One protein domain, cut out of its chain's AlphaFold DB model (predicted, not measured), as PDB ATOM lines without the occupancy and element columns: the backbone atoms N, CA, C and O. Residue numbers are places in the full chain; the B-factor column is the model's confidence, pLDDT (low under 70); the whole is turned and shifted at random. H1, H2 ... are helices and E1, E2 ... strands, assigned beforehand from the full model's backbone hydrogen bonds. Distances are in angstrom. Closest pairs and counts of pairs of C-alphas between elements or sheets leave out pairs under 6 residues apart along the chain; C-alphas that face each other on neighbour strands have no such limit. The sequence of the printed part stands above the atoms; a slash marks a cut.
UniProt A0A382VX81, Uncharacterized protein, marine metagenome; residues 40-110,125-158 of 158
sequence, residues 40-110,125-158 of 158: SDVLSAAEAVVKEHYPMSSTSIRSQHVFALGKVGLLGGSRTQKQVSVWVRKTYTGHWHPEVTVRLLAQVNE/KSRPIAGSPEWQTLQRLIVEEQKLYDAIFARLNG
ATOM      1  N   SER A  40     -10.296 -42.025 -18.028       83.44
ATOM      2  CA  SER A  40     -11.687 -42.360 -18.344       83.44
ATOM      3  C   SER A  40     -12.376 -43.140 -17.233       83.44
ATOM      4  O   SER A  40     -13.560 -42.924 -16.992       83.44
ATOM      5  N   ASP A  41     -11.645 -44.022 -16.554       85.50
ATOM      6  CA  ASP A  41     -12.191 -44.909 -15.529       85.50
ATOM      7  C   ASP A  41     -12.452 -44.107 -14.252       85.50
ATOM      8  O   ASP A  41     -13.543 -44.172 -13.690       85.50
ATOM      9  N   VAL A  42     -11.490 -43.262 -13.864       83.88
ATOM     10  CA  VAL A  42     -11.618 -42.337 -12.726       83.88
ATOM     11  C   VAL A  42     -12.748 -41.335 -12.958       83.88
ATOM     12  O   VAL A  42     -13.572 -41.119 -12.071       83.88
ATOM     13  N   LEU A  43     -12.840 -40.765 -14.163       84.31
ATOM     14  CA  LEU A  43     -13.906 -39.830 -14.510       84.31
ATOM     15  C   LEU A  43     -15.282 -40.510 -14.530       84.31
ATOM     16  O   LEU A  43     -16.245 -39.941 -14.023       84.31
ATOM     17  N   SER A  44     -15.379 -41.725 -15.071       84.88
ATOM     18  CA  SER A  44     -16.644 -42.472 -15.124       84.88
ATOM     19  C   SER A  44     -17.111 -42.892 -13.731       84.88
ATOM     20  O   SER A  44     -18.297 -42.781 -13.425       84.88
ATOM     21  N   ALA A  45     -16.187 -43.315 -12.862       87.00
ATOM     22  CA  ALA A  45     -16.491 -43.618 -11.467       87.00
ATOM     23  C   ALA A  45     -16.974 -42.368 -10.718       87.00
ATOM     24  O   ALA A  45     -18.010 -42.415 -10.054       87.00
ATOM     25  N   ALA A  46     -16.280 -41.236 -10.889       85.06
ATOM     26  CA  ALA A  46     -16.697 -39.947 -10.347       85.06
ATOM     27  C   ALA A  46     -18.086 -39.528 -10.839       85.06
ATOM     28  O   ALA A  46     -18.930 -39.127 -10.041       85.06
ATOM     29  N   GLU A  47     -18.357 -39.658 -12.139       83.56
ATOM     30  CA  GLU A  47     -19.652 -39.320 -12.726       83.56
ATOM     31  C   GLU A  47     -20.779 -40.162 -12.134       83.56
ATOM     32  O   GLU A  47     -21.835 -39.630 -11.788       83.56
ATOM     33  N   ALA A  48     -20.555 -41.463 -11.996       85.62
ATOM     34  CA  ALA A  48     -21.570 -42.376 -11.516       85.62
ATOM     35  C   ALA A  48     -21.854 -42.181 -10.013       85.62
ATOM     36  O   ALA A  48     -23.019 -42.107  -9.629       85.62
ATOM     37  N   VAL A  49     -20.823 -41.971  -9.182       87.06
ATOM     38  CA  VAL A  49     -20.998 -41.643  -7.752       87.06
ATOM     39  C   VAL A  49     -21.714 -40.305  -7.576       87.06
ATOM     40  O   VAL A  49     -22.663 -40.196  -6.802       87.06
ATOM     41  N   VAL A  50     -21.317 -39.272  -8.323       83.00
ATOM     42  CA  VAL A  50     -21.979 -37.963  -8.234       83.00
ATOM     43  C   VAL A  50     -23.438 -38.053  -8.689       83.00
ATOM     44  O   VAL A  50     -24.293 -37.434  -8.063       83.00
ATOM     45  N   LYS A  51     -23.756 -38.844  -9.722       82.62
ATOM     46  CA  LYS A  51     -25.141 -39.094 -10.156       82.62
ATOM     47  C   LYS A  51     -25.964 -39.852  -9.119       82.62
ATOM     48  O   LYS A  51     -27.124 -39.514  -8.923       82.62
ATOM     49  N   GLU A  52     -25.386 -40.841  -8.447       83.75
ATOM     50  CA  GLU A  52     -26.069 -41.607  -7.395       83.75
ATOM     51  C   GLU A  52     -26.397 -40.733  -6.180       83.75
ATOM     52  O   GLU A  52     -27.511 -40.780  -5.663       83.75
ATOM     53  N   HIS A  53     -25.457 -39.883  -5.764       79.62
ATOM     54  CA  HIS A  53     -25.662 -38.978  -4.634       79.62
ATOM     55  C   HIS A  53     -26.477 -37.719  -4.998       79.62
ATOM     56  O   HIS A  53     -27.129 -37.144  -4.127       79.62
ATOM     57  N   TYR A  54     -26.458 -37.280  -6.267       74.25
ATOM     58  CA  TYR A  54     -27.084 -36.033  -6.741       74.25
ATOM     59  C   TYR A  54     -27.807 -36.185  -8.104       74.25
ATOM     60  O   TYR A  54     -27.477 -35.481  -9.069       74.25
ATOM     61  N   PRO A  55     -28.847 -37.038  -8.197       60.00
ATOM     62  CA  PRO A  55     -29.437 -37.491  -9.468       60.00
ATOM     63  C   PRO A  55     -30.122 -36.405 -10.313       60.00
ATOM     64  O   PRO A  55     -30.235 -36.546 -11.526       60.00
ATOM     65  N   MET A  56     -30.560 -35.300  -9.703       58.34
ATOM     66  CA  MET A  56     -31.303 -34.214 -10.376       58.34
ATOM     67  C   MET A  56     -30.429 -32.999 -10.735       58.34
ATOM     68  O   MET A  56     -30.915 -32.011 -11.286       58.34
ATOM     69  N   SER A  57     -29.139 -33.067 -10.406       60.19
ATOM     70  CA  SER A  57     -28.274 -31.896 -10.244       60.19
ATOM     71  C   SER A  57     -26.893 -32.048 -10.873       60.19
ATOM     72  O   SER A  57     -26.134 -31.080 -10.903       60.19
ATOM     73  N   SER A  58     -26.549 -33.246 -11.348       55.19
ATOM     74  CA  SER A  58     -25.228 -33.573 -11.877       55.19
ATOM     75  C   SER A  58     -25.091 -33.239 -13.364       55.19
ATOM     76  O   SER A  58     -25.902 -33.683 -14.178       55.19
ATOM     77  N   THR A  59     -24.021 -32.544 -13.732       59.03
ATOM     78  CA  THR A  59     -23.559 -32.384 -15.113       59.03
ATOM     79  C   THR A  59     -22.089 -32.790 -15.192       59.03
ATOM     80  O   THR A  59     -21.243 -32.267 -14.472       59.03
ATOM     81  N   SER A  60     -21.771 -33.742 -16.068       53.66
ATOM     82  CA  SER A  60     -20.396 -34.181 -16.327       53.66
ATOM     83  C   SER A  60     -19.830 -33.407 -17.513       53.66
ATOM     84  O   SER A  60     -20.457 -33.358 -18.574       53.66
ATOM     85  N   ILE A  61     -18.655 -32.796 -17.349       56.44
ATOM     86  CA  ILE A  61     -17.903 -32.206 -18.456       56.44
ATOM     87  C   ILE A  61     -16.733 -33.142 -18.747       56.44
ATOM     88  O   ILE A  61     -15.716 -33.158 -18.052       56.44
ATOM     89  N   ARG A  62     -16.888 -33.910 -19.833       55.59
ATOM     90  CA  ARG A  62     -15.981 -34.991 -20.256       55.59
ATOM     91  C   ARG A  62     -14.505 -34.595 -20.400       55.59
ATOM     92  O   ARG A  62     -13.664 -35.476 -20.523       55.59
ATOM     93  N   SER A  63     -14.183 -33.301 -20.422       54.09
ATOM     94  CA  SER A  63     -12.821 -32.825 -20.635       54.09
ATOM     95  C   SER A  63     -11.937 -32.828 -19.389       54.09
ATOM     96  O   SER A  63     -10.729 -32.838 -19.587       54.09
ATOM     97  N   GLN A  64     -12.468 -32.819 -18.151       61.72
ATOM     98  CA  GLN A  64     -11.623 -32.763 -16.933       61.72
ATOM     99  C   GLN A  64     -12.348 -32.897 -15.578       61.72
ATOM    100  O   GLN A  64     -11.680 -33.146 -14.571       61.72
ATOM    101  N   HIS A  65     -13.667 -32.684 -15.504       63.75
ATOM    102  CA  HIS A  65     -14.348 -32.524 -14.217       63.75
ATOM    103  C   HIS A  65     -15.814 -32.965 -14.231       63.75
ATOM    104  O   HIS A  65     -16.531 -32.827 -15.223       63.75
ATOM    105  N   VAL A  66     -16.276 -33.450 -13.079       62.12
ATOM    106  CA  VAL A  66     -17.684 -33.754 -12.804       62.12
ATOM    107  C   VAL A  66     -18.229 -32.711 -11.843       62.12
ATOM    108  O   VAL A  66     -17.572 -32.329 -10.875       62.12
ATOM    109  N   PHE A  67     -19.442 -32.245 -12.108       62.53
ATOM    110  CA  PHE A  67     -20.064 -31.170 -11.360       62.53
ATOM    111  C   PHE A  67     -21.475 -31.546 -10.921       62.53
ATOM    112  O   PHE A  67     -22.201 -32.194 -11.671       62.53
ATOM    113  N   ALA A  68     -21.898 -31.117  -9.732       62.22
ATOM    114  CA  ALA A  68     -23.306 -31.172  -9.355       62.22
ATOM    115  C   ALA A  68     -23.730 -29.981  -8.494       62.22
ATOM    116  O   ALA A  68     -22.969 -29.510  -7.652       62.22
ATOM    117  N   LEU A  69     -24.968 -29.520  -8.693       62.16
ATOM    118  CA  LEU A  69     -25.574 -28.409  -7.953       62.16
ATOM    119  C   LEU A  69     -26.854 -28.827  -7.237       62.16
ATOM    120  O   LEU A  69     -27.922 -28.875  -7.843       62.16
ATOM    121  N   GLY A  70     -26.775 -29.095  -5.939       63.31
ATOM    122  CA  GLY A  70     -27.953 -29.334  -5.107       63.31
ATOM    123  C   GLY A  70     -28.520 -28.025  -4.558       63.31
ATOM    124  O   GLY A  70     -27.775 -27.205  -4.032       63.31
ATOM    125  N   LYS A  71     -29.839 -27.816  -4.605       62.47
ATOM    126  CA  LYS A  71     -30.467 -26.770  -3.776       62.47
ATOM    127  C   LYS A  71     -30.419 -27.226  -2.316       62.47
ATOM    128  O   LYS A  71     -30.796 -28.359  -2.032       62.47
ATOM    129  N   VAL A  72     -29.967 -26.371  -1.398       60.34
ATOM    130  CA  VAL A  72     -29.982 -26.682   0.041       60.34
ATOM    131  C   VAL A  72     -31.089 -25.869   0.682       60.34
ATOM    132  O   VAL A  72     -31.034 -24.648   0.705       60.34
ATOM    133  N   GLY A  73     -32.123 -26.539   1.184       53.84
ATOM    134  CA  GLY A  73     -33.108 -25.892   2.041       53.84
ATOM    135  C   GLY A  73     -32.548 -25.811   3.452       53.84
ATOM    136  O   GLY A  73     -32.616 -26.794   4.180       53.84
ATOM    137  N   LEU A  74     -31.983 -24.669   3.840       51.44
ATOM    138  CA  LEU A  74     -31.700 -24.377   5.244       51.44
ATOM    139  C   LEU A  74     -32.389 -23.070   5.640       51.44
ATOM    140  O   LEU A  74     -32.302 -22.065   4.942       51.44
ATOM    141  N   LEU A  75     -33.129 -23.187   6.741       45.72
ATOM    142  CA  LEU A  75     -33.833 -22.182   7.533       45.72
ATOM    143  C   LEU A  75     -33.288 -20.755   7.359       45.72
ATOM    144  O   LEU A  75     -32.230 -20.424   7.885       45.72
ATOM    145  N   GLY A  76     -34.059 -19.907   6.676       44.06
ATOM    146  CA  GLY A  76     -33.808 -18.467   6.594       44.06
ATOM    147  C   GLY A  76     -33.455 -17.990   5.190       44.06
ATOM    148  O   GLY A  76     -32.298 -17.732   4.892       44.06
ATOM    149  N   GLY A  77     -34.475 -17.812   4.349       47.12
ATOM    150  CA  GLY A  77     -34.353 -17.053   3.105       47.12
ATOM    151  C   GLY A  77     -33.709 -17.827   1.957       47.12
ATOM    152  O   GLY A  77     -32.524 -18.136   1.937       47.12
ATOM    153  N   SER A  78     -34.526 -18.110   0.949       54.66
ATOM    154  CA  SER A  78     -34.131 -18.549  -0.386       54.66
ATOM    155  C   SER A  78     -32.829 -17.896  -0.866       54.66
ATOM    156  O   SER A  78     -32.829 -16.677  -1.026       54.66
ATOM    157  N   ARG A  79     -31.779 -18.705  -1.111       69.50
ATOM    158  CA  ARG A  79     -30.674 -18.533  -2.099       69.50
ATOM    159  C   ARG A  79     -29.378 -19.265  -1.696       69.50
ATOM    160  O   ARG A  79     -28.277 -18.785  -1.961       69.50
ATOM    161  N   THR A  80     -29.475 -20.448  -1.088       72.12
ATOM    162  CA  THR A  80     -28.308 -21.302  -0.826       72.12
ATOM    163  C   THR A  80     -28.262 -22.507  -1.770       72.12
ATOM    164  O   THR A  80     -29.279 -23.125  -2.099       72.12
ATOM    165  N   GLN A  81     -27.064 -22.828  -2.255       76.00
ATOM    166  CA  GLN A  81     -26.802 -23.963  -3.140       76.00
ATOM    167  C   GLN A  81     -25.585 -24.741  -2.650       76.00
ATOM    168  O   GLN A  81     -24.613 -24.166  -2.176       76.00
ATOM    169  N   LYS A  82     -25.626 -26.062  -2.782       80.06
ATOM    170  CA  LYS A  82     -24.481 -26.944  -2.593       80.06
ATOM    171  C   LYS A  82     -23.867 -27.236  -3.948       80.06
ATOM    172  O   LYS A  82     -24.529 -27.788  -4.822       80.06
ATOM    173  N   GLN A  83     -22.598 -26.900  -4.090       80.25
ATOM    174  CA  GLN A  83     -21.795 -27.238  -5.247       80.25
ATOM    175  C   GLN A  83     -20.874 -28.404  -4.908       80.25
ATOM    176  O   GLN A  83     -20.052 -28.306  -4.003       80.25
ATOM    177  N   VAL A  84     -20.971 -29.469  -5.692       83.12
ATOM    178  CA  VAL A  84     -20.029 -30.585  -5.720       83.12
ATOM    179  C   VAL A  84     -19.173 -30.437  -6.969       83.12
ATOM    180  O   VAL A  84     -19.675 -30.170  -8.062       83.12
ATOM    181  N   SER A  85     -17.865 -30.571  -6.824       81.75
ATOM    182  CA  SER A  85     -16.907 -30.492  -7.921       81.75
ATOM    183  C   SER A  85     -15.870 -31.585  -7.739       81.75
ATOM    184  O   SER A  85     -15.219 -31.639  -6.701       81.75
ATOM    185  N   VAL A  86     -15.725 -32.445  -8.740       82.94
ATOM    186  CA  VAL A  86     -14.709 -33.494  -8.771       82.94
ATOM    187  C   VAL A  86     -13.783 -33.221  -9.944       82.94
ATOM    188  O   VAL A  86     -14.225 -33.219 -11.092       82.94
ATOM    189  N   TRP A  87     -12.509 -32.981  -9.662       82.12
ATOM    190  CA  TRP A  87     -11.470 -32.763 -10.663       82.12
ATOM    191  C   TRP A  87     -10.612 -34.006 -10.778       82.12
ATOM    192  O   TRP A  87     -10.149 -34.516  -9.768       82.12
ATOM    193  N   VAL A  88     -10.352 -34.482 -11.992       83.62
ATOM    194  CA  VAL A  88      -9.423 -35.600 -12.185       83.62
ATOM    195  C   VAL A  88      -8.082 -35.038 -12.635       83.62
ATOM    196  O   VAL A  88      -7.970 -34.480 -13.727       83.62
ATOM    197  N   ARG A  89      -7.063 -35.158 -11.783       80.56
ATOM    198  CA  ARG A  89      -5.719 -34.624 -12.027       80.56
ATOM    199  C   ARG A  89      -4.685 -35.730 -12.082       80.56
ATOM    200  O   ARG A  89      -4.857 -36.777 -11.472       80.56
ATOM    201  N   LYS A  90      -3.609 -35.496 -12.828       78.88
ATOM    202  CA  LYS A  90      -2.467 -36.406 -12.846       78.88
ATOM    203  C   LYS A  90      -1.536 -36.046 -11.690       78.88
ATOM    204  O   LYS A  90      -1.119 -34.894 -11.591       78.88
ATOM    205  N   THR A  91      -1.245 -37.003 -10.822       77.62
ATOM    206  CA  THR A  91      -0.279 -36.854  -9.730       77.62
ATOM    207  C   THR A  91       1.146 -36.838 -10.281       77.62
ATOM    208  O   THR A  91       1.401 -37.216 -11.430       77.62
ATOM    209  N   TYR A  92       2.104 -36.420  -9.452       71.88
ATOM    210  CA  TYR A  92       3.529 -36.449  -9.805       71.88
ATOM    211  C   TYR A  92       4.060 -37.881  -9.998       71.88
ATOM    212  O   TYR A  92       5.025 -38.079 -10.730       71.88
ATOM    213  N   THR A  93       3.403 -38.877  -9.394       75.25
ATOM    214  CA  THR A  93       3.651 -40.317  -9.590       75.25
ATOM    215  C   THR A  93       3.120 -40.833 -10.932       75.25
ATOM    216  O   THR A  93       3.415 -41.953 -11.333       75.25
ATOM    217  N   GLY A  94       2.369 -40.010 -11.673       72.19
ATOM    218  CA  GLY A  94       1.815 -40.350 -12.980       72.19
ATOM    219  C   GLY A  94       0.439 -41.018 -12.929       72.19
ATOM    220  O   GLY A  94      -0.133 -41.278 -13.993       72.19
ATOM    221  N   HIS A  95      -0.103 -41.242 -11.733       80.81
ATOM    222  CA  HIS A  95      -1.439 -41.783 -11.503       80.81
ATOM    223  C   HIS A  95      -2.519 -40.708 -11.664       80.81
ATOM    224  O   HIS A  95      -2.258 -39.507 -11.599       80.81
ATOM    225  N   TRP A  96      -3.755 -41.130 -11.917       82.25
ATOM    226  CA  TRP A  96      -4.899 -40.219 -11.951       82.25
ATOM    227  C   TRP A  96      -5.512 -40.129 -10.560       82.25
ATOM    228  O   TRP A  96      -5.697 -41.146  -9.915       82.25
ATOM    229  N   HIS A  97      -5.848 -38.935 -10.089       81.69
ATOM    230  CA  HIS A  97      -6.385 -38.706  -8.754       81.69
ATOM    231  C   HIS A  97      -7.638 -37.820  -8.823       81.69
ATOM    232  O   HIS A  97      -7.589 -36.755  -9.450       81.69
ATOM    233  N   PRO A  98      -8.765 -38.242  -8.219       83.50
ATOM    234  CA  PRO A  98      -9.960 -37.420  -8.120       83.50
ATOM    235  C   PRO A  98      -9.877 -36.482  -6.904       83.50
ATOM    236  O   PRO A  98      -9.988 -36.911  -5.760       83.50
ATOM    237  N   GLU A  99      -9.746 -35.182  -7.146       83.56
ATOM    238  CA  GLU A  99      -9.895 -34.139  -6.130       83.56
ATOM    239  C   GLU A  99     -11.376 -33.784  -5.976       83.56
ATOM    240  O   GLU A  99     -11.993 -33.217  -6.883       83.56
ATOM    241  N   VAL A 100     -11.959 -34.098  -4.820       84.50
ATOM    242  CA  VAL A 100     -13.361 -33.800  -4.512       84.50
ATOM    243  C   VAL A 100     -13.455 -32.528  -3.677       84.50
ATOM    244  O   VAL A 100     -12.739 -32.339  -2.699       84.50
ATOM    245  N   THR A 101     -14.362 -31.633  -4.050       84.12
ATOM    246  CA  THR A 101     -14.680 -30.428  -3.286       84.12
ATOM    247  C   THR A 101     -16.188 -30.244  -3.201       84.12
ATOM    248  O   THR A 101     -16.880 -30.255  -4.219       84.12
ATOM    249  N   VAL A 102     -16.699 -30.026  -1.991       84.94
ATOM    250  CA  VAL A 102     -18.114 -29.784  -1.715       84.94
ATOM    251  C   VAL A 102     -18.242 -28.479  -0.944       84.94
ATOM    252  O   VAL A 102     -17.667 -28.302   0.130       84.94
ATOM    253  N   ARG A 103     -18.999 -27.535  -1.497       83.31
ATOM    254  CA  ARG A 103     -19.165 -26.185  -0.952       83.31
ATOM    255  C   ARG A 103     -20.630 -25.857  -0.767       83.31
ATOM    256  O   ARG A 103     -21.436 -26.119  -1.654       83.31
ATOM    257  N   LEU A 104     -20.952 -25.224   0.353       83.19
ATOM    258  CA  LEU A 104     -22.198 -24.497   0.535       83.19
ATOM    259  C   LEU A 104     -21.981 -23.050   0.085       83.19
ATOM    260  O   LEU A 104     -21.045 -22.384   0.530       83.19
ATOM    261  N   LEU A 105     -22.841 -22.581  -0.806       80.00
ATOM    262  CA  LEU A 105     -22.791 -21.275  -1.441       80.00
ATOM    263  C   LEU A 105     -24.064 -20.498  -1.108       80.00
ATOM    264  O   LEU A 105     -25.141 -21.090  -1.041       80.00
ATOM    265  N   ALA A 106     -23.949 -19.183  -0.959       79.69
ATOM    266  CA  ALA A 106     -25.074 -18.258  -0.861       79.69
ATOM    267  C   ALA A 106     -24.976 -17.188  -1.945       79.69
ATOM    268  O   ALA A 106     -23.884 -16.706  -2.247       79.69
ATOM    269  N   GLN A 107     -26.111 -16.812  -2.529       75.69
ATOM    270  CA  GLN A 107     -26.156 -15.713  -3.487       75.69
ATOM    271  C   GLN A 107     -26.101 -14.377  -2.736       75.69
ATOM    272  O   GLN A 107     -26.968 -14.103  -1.907       75.69
ATOM    273  N   VAL A 108     -25.103 -13.547  -3.033       71.50
ATOM    274  CA  VAL A 108     -24.830 -12.292  -2.304       71.50
ATOM    275  C   VAL A 108     -25.279 -11.031  -3.038       71.50
ATOM    276  O   VAL A 108     -25.328  -9.967  -2.435       71.50
ATOM    277  N   ASN A 109     -25.686 -11.147  -4.306       59.25
ATOM    278  CA  ASN A 109     -26.255 -10.042  -5.075       59.25
ATOM    279  C   ASN A 109     -27.693 -10.366  -5.500       59.25
ATOM    280  O   ASN A 109     -27.948 -11.379  -6.156       59.25
ATOM    281  N   GLU A 110     -28.641  -9.505  -5.123       53.25
ATOM    282  CA  GLU A 110     -29.981  -9.507  -5.709       53.25
ATOM    283  C   GLU A 110     -29.895  -9.207  -7.210       53.25
ATOM    284  O   GLU A 110     -29.148  -8.305  -7.603       53.25
ATOM    285  N   LYS A 125     -26.094 -25.051 -15.744       49.66
ATOM    286  CA  LYS A 125     -26.054 -26.384 -15.105       49.66
ATOM    287  C   LYS A 125     -24.639 -26.993 -15.074       49.66
ATOM    288  O   LYS A 125     -24.400 -27.967 -14.373       49.66
ATOM    289  N   SER A 126     -23.720 -26.407 -15.835       45.66
ATOM    290  CA  SER A 126     -22.385 -26.876 -16.155       45.66
ATOM    291  C   SER A 126     -21.242 -25.928 -15.761       45.66
ATOM    292  O   SER A 126     -20.115 -26.191 -16.168       45.66
ATOM    293  N   ARG A 127     -21.459 -24.825 -15.022       53.88
ATOM    294  CA  ARG A 127     -20.345 -23.932 -14.628       53.88
ATOM    295  C   ARG A 127     -20.078 -23.948 -13.124       53.88
ATOM    296  O   ARG A 127     -21.034 -23.846 -12.357       53.88
ATOM    297  N   PRO A 128     -18.797 -24.003 -12.696       57.03
ATOM    298  CA  PRO A 128     -18.427 -23.738 -11.315       57.03
ATOM    299  C   PRO A 128     -19.010 -22.399 -10.871       57.03
ATOM    300  O   PRO A 128     -18.721 -21.364 -11.466       57.03
ATOM    301  N   ILE A 129     -19.845 -22.431  -9.839       58.72
ATOM    302  CA  ILE A 129     -20.413 -21.231  -9.230       58.72
ATOM    303  C   ILE A 129     -19.355 -20.542  -8.359       58.72
ATOM    304  O   ILE A 129     -19.294 -19.316  -8.286       58.72
ATOM    305  N   ALA A 130     -18.485 -21.331  -7.722       54.06
ATOM    306  CA  ALA A 130     -17.344 -20.833  -6.967       54.06
ATOM    307  C   ALA A 130     -16.414 -19.992  -7.868       54.06
ATOM    308  O   ALA A 130     -15.721 -20.542  -8.723       54.06
ATOM    309  N   GLY A 131     -16.417 -18.671  -7.660       53.25
ATOM    310  CA  GLY A 131     -15.690 -17.689  -8.474       53.25
ATOM    311  C   GLY A 131     -16.593 -16.693  -9.211       53.25
ATOM    312  O   GLY A 131     -16.087 -15.710  -9.743       53.25
ATOM    313  N   SER A 132     -17.913 -16.909  -9.220       64.62
ATOM    314  CA  SER A 132     -18.865 -15.920  -9.727       64.62
ATOM    315  C   SER A 132     -19.080 -14.792  -8.705       64.62
ATOM    316  O   SER A 132     -19.281 -15.089  -7.526       64.62
ATOM    317  N   PRO A 133     -19.098 -13.508  -9.118       65.75
ATOM    318  CA  PRO A 133     -19.313 -12.373  -8.210       65.75
ATOM    319  C   PRO A 133     -20.692 -12.378  -7.532       65.75
ATOM    320  O   PRO A 133     -20.925 -11.634  -6.584       65.75
ATOM    321  N   GLU A 134     -21.627 -13.190  -8.019       72.25
ATOM    322  CA  GLU A 134     -22.976 -13.301  -7.464       72.25
ATOM    323  C   GLU A 134     -23.098 -14.357  -6.347       72.25
ATOM    324  O   GLU A 134     -24.116 -14.373  -5.658       72.25
ATOM    325  N   TRP A 135     -22.071 -15.192  -6.117       74.06
ATOM    326  CA  TRP A 135     -22.098 -16.284  -5.136       74.06
ATOM    327  C   TRP A 135     -20.886 -16.288  -4.203       74.06
ATOM    328  O   TRP A 135     -19.735 -16.322  -4.632       74.06
ATOM    329  N   GLN A 136     -21.153 -16.367  -2.903       78.62
ATOM    330  CA  GLN A 136     -20.140 -16.476  -1.860       78.62
ATOM    331  C   GLN A 136     -20.105 -17.892  -1.285       78.62
ATOM    332  O   GLN A 136     -21.146 -18.490  -1.011       78.62
ATOM    333  N   THR A 137     -18.900 -18.433  -1.069       80.88
ATOM    334  CA  THR A 137     -18.735 -19.695  -0.331       80.88
ATOM    335  C   THR A 137     -18.938 -19.447   1.155       80.88
ATOM    336  O   THR A 137     -18.167 -18.711   1.760       80.88
ATOM    337  N   LEU A 138     -19.960 -20.081   1.729       80.94
ATOM    338  CA  LEU A 138     -20.224 -20.058   3.164       80.94
ATOM    339  C   LEU A 138     -19.343 -21.064   3.903       80.94
ATOM    340  O   LEU A 138     -18.783 -20.757   4.948       80.94
ATOM    341  N   GLN A 139     -19.240 -22.281   3.366       83.94
ATOM    342  CA  GLN A 139     -18.557 -23.378   4.044       83.94
ATOM    343  C   GLN A 139     -18.078 -24.443   3.056       83.94
ATOM    344  O   GLN A 139     -18.748 -24.730   2.062       83.94
ATOM    345  N   ARG A 140     -16.943 -25.078   3.369       84.50
ATOM    346  CA  ARG A 140     -16.486 -26.322   2.739       84.50
ATOM    347  C   ARG A 140     -16.929 -27.526   3.580       84.50
ATOM    348  O   ARG A 140     -16.697 -27.555   4.787       84.50
ATOM    349  N   LEU A 141     -17.573 -28.511   2.958       86.50
ATOM    350  CA  LEU A 141     -18.178 -29.665   3.632       86.50
ATOM    351  C   LEU A 141     -17.223 -30.872   3.616       86.50
ATOM    352  O   LEU A 141     -17.453 -31.845   2.904       86.50
ATOM    353  N   ILE A 142     -16.159 -30.817   4.426       84.62
ATOM    354  CA  ILE A 142     -15.049 -31.801   4.434       84.62
ATOM    355  C   ILE A 142     -15.520 -33.252   4.640       84.62
ATOM    356  O   ILE A 142     -15.033 -34.170   3.988       84.62
ATOM    357  N   VAL A 143     -16.504 -33.478   5.516       87.31
ATOM    358  CA  VAL A 143     -17.039 -34.830   5.771       87.31
ATOM    359  C   VAL A 143     -17.745 -35.397   4.535       87.31
ATOM    360  O   VAL A 143     -17.692 -36.596   4.279       87.31
ATOM    361  N   GLU A 144     -18.424 -34.550   3.765       86.00
ATOM    362  CA  GLU A 144     -19.129 -34.964   2.552       86.00
ATOM    363  C   GLU A 144     -18.162 -35.166   1.380       86.00
ATOM    364  O   GLU A 144     -18.354 -36.078   0.580       86.00
ATOM    365  N   GLU A 145     -17.086 -34.377   1.328       86.75
ATOM    366  CA  GLU A 145     -15.972 -34.587   0.399       86.75
ATOM    367  C   GLU A 145     -15.335 -35.958   0.587       86.75
ATOM    368  O   GLU A 145     -15.221 -36.697  -0.387       86.75
ATOM    369  N   GLN A 146     -14.996 -36.322   1.830       85.88
ATOM    370  CA  GLN A 146     -14.400 -37.623   2.131       85.88
ATOM    371  C   GLN A 146     -15.336 -38.771   1.740       85.88
ATOM    372  O   GLN A 146     -14.903 -39.713   1.091       85.88
ATOM    373  N   LYS A 147     -16.635 -38.672   2.050       89.06
ATOM    374  CA  LYS A 147     -17.617 -39.708   1.681       89.06
ATOM    375  C   LYS A 147     -17.702 -39.931   0.174       89.06
ATOM    376  O   LYS A 147     -17.746 -41.072  -0.277       89.06
ATOM    377  N   LEU A 148     -17.753 -38.849  -0.602       87.06
ATOM    378  CA  LEU A 148     -17.786 -38.940  -2.062       87.06
ATOM    379  C   LEU A 148     -16.471 -39.487  -2.608       87.06
ATOM    380  O   LEU A 148     -16.484 -40.323  -3.503       87.06
ATOM    381  N   TYR A 149     -15.350 -39.043  -2.052       86.31
ATOM    382  CA  TYR A 149     -14.034 -39.547  -2.398       86.31
ATOM    383  C   TYR A 149     -13.931 -41.063  -2.143       86.31
ATOM    384  O   TYR A 149     -13.622 -41.813  -3.067       86.31
ATOM    385  N   ASP A 150     -14.302 -41.537  -0.952       88.69
ATOM    386  CA  ASP A 150     -14.273 -42.960  -0.592       88.69
ATOM    387  C   ASP A 150     -15.189 -43.790  -1.500       88.69
ATOM    388  O   ASP A 150     -14.815 -44.880  -1.929       88.69
ATOM    389  N   ALA A 151     -16.365 -43.265  -1.856       88.50
ATOM    390  CA  ALA A 151     -17.287 -43.924  -2.777       88.50
ATOM    391  C   ALA A 151     -16.711 -44.046  -4.201       88.50
ATOM    392  O   ALA A 151     -16.861 -45.089  -4.842       88.50
ATOM    393  N   ILE A 152     -16.011 -43.015  -4.693       87.25
ATOM    394  CA  ILE A 152     -15.308 -43.066  -5.987       87.25
ATOM    395  C   ILE A 152     -14.223 -44.140  -5.945       87.25
ATOM    396  O   ILE A 152     -14.115 -44.951  -6.864       87.25
ATOM    397  N   PHE A 153     -13.454 -44.183  -4.861       85.00
ATOM    398  CA  PHE A 153     -12.393 -45.163  -4.666       85.00
ATOM    399  C   PHE A 153     -12.904 -46.595  -4.547       85.00
ATOM    400  O   PHE A 153     -12.362 -47.492  -5.191       85.00
ATOM    401  N   ALA A 154     -13.964 -46.820  -3.771       87.19
ATOM    402  CA  ALA A 154     -14.602 -48.124  -3.649       87.19
ATOM    403  C   ALA A 154     -15.064 -48.637  -5.020       87.19
ATOM    404  O   ALA A 154     -14.835 -49.793  -5.360       87.19
ATOM    405  N   ARG A 155     -15.628 -47.753  -5.850       86.31
ATOM    406  CA  ARG A 155     -16.075 -48.100  -7.202       86.31
ATOM    407  C   ARG A 155     -14.938 -48.356  -8.189       86.31
ATOM    408  O   ARG A 155     -15.129 -49.092  -9.146       86.31
ATOM    409  N   LEU A 156     -13.773 -47.746  -7.989       84.50
ATOM    410  CA  LEU A 156     -12.592 -48.023  -8.811       84.50
ATOM    411  C   LEU A 156     -11.942 -49.373  -8.476       84.50
ATOM    412  O   LEU A 156     -11.246 -49.928  -9.331       84.50
ATOM    413  N   ASN A 157     -12.148 -49.871  -7.254       79.69
ATOM    414  CA  ASN A 157     -11.567 -51.113  -6.739       79.69
ATOM    415  C   ASN A 157     -12.493 -52.337  -6.819       79.69
ATOM    416  O   ASN A 157     -11.991 -53.454  -6.717       79.69
ATOM    417  N   GLY A 158     -13.805 -52.134  -6.962       68.31
ATOM    418  CA  GLY A 158     -14.781 -53.194  -7.254       68.31
ATOM    419  C   GLY A 158     -14.810 -53.566  -8.729       68.31
ATOM    420  O   GLY A 158     -15.087 -54.751  -9.006       68.31
TER     421      GLY A 158
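Overview. This is residues 40 to 110 and 125 to 158 of the 158 residues of an uncharacterized protein of marine metagenome (UniProt A0A382VX81). A twisted sheet of five strands has two helices, H1 and H2, packed over one of its faces and touching each other at a steep tilt, while the other face has no named helix. The long hairpin of E3 and E4 runs along the length of this elongated domain, with the shorter E1 and E2 on one side of it and E5 on the other. The printed part has 105 residues, with two named helices and five named strands in the order H1, E1, E2, E3, E4, E5, H2. The sheet's order is E1, E2, E3, E4, E5, all antiparallel, and the class is mixed, helices and strands. The whole is compact, with a radius of gyration of the C-alphas of 14.2 A, and spans 44 by 23 by 22 A.

Along the chain. In the sheet, E3 is residues 80 to 90, 32.3 A from first to last C-alpha, and E4 is residues 96 to 107, 33.5 A, with a bend of 51 degrees at residue 104. E2 is residues 65 to 71, 20.0 A, E1 is residues 58 to 61, 9.9 A, and E5 is residues 135 to 140, 13.9 A. H1 is residues 40 to 53, 19.9 A, and begins at C-alpha 40 at (-11.687, -42.360, -18.344). H2 is residues 142 to 157, 22.6 A, and ends at C-alpha 157 at (-11.567, -51.113, -6.739).

Arrangement. E1, E2, E3 and E4 form a meander, each strand the antiparallel neighbour of the one before. In the hairpin of E3 and E4, N 85 and O 101 are 2.8 A apart, within hydrogen-bond range. In the hairpin of E2 and E3, N 68 and O 84 are 2.9 A apart, and in that of E1 and E2, N 59 and O 67 are 2.8 A apart, both within that range. E5, an edge strand like E1, is antiparallel to E4 at 122 degrees between directions, with N 106 and O 136 at 2.9 A. H1 and H2 are on the same face, which gives two layers, helices on one face of a sheet. H1 lies over E2 and E3 at a height over the sheet of 7.9 A, along the strands at 1 degrees to E2 on the local plane; the closest C-alphas of H1 and E2 are those of Glu 47 and Val 66, 5.9 A. H2 lies over E4 at a height of 9.0 A, only just slantwise to the strands at 31 degrees to E4 on the local plane; their closest C-alphas are those of Val 100 and Glu 145, 5.6 A. H1 and H2 touch, with the C-alphas of Ala 46 and Ile 152 closest at 5.5 A, at a steep tilt of 52 degrees, opposite ways. In H1 and H2 every O i to N i+4 pair is within hydrogen-bond range. E1 and E5 are apart.

Size, cuts and confidence. The two C-alphas farthest apart, those of Gly 77 and Thr 93, are 46.3 A from each other. Residues 111 to 124 are not printed, and C-alphas 110 and 125 are 19.7 A apart across this cut, in the link from E4 to E5. Of the links that are printed whole, none is long. The mean pLDDT of the printed part is 73.5; residues 55 to 79, 109 to 110, 125 to 133 and 158 are under 70.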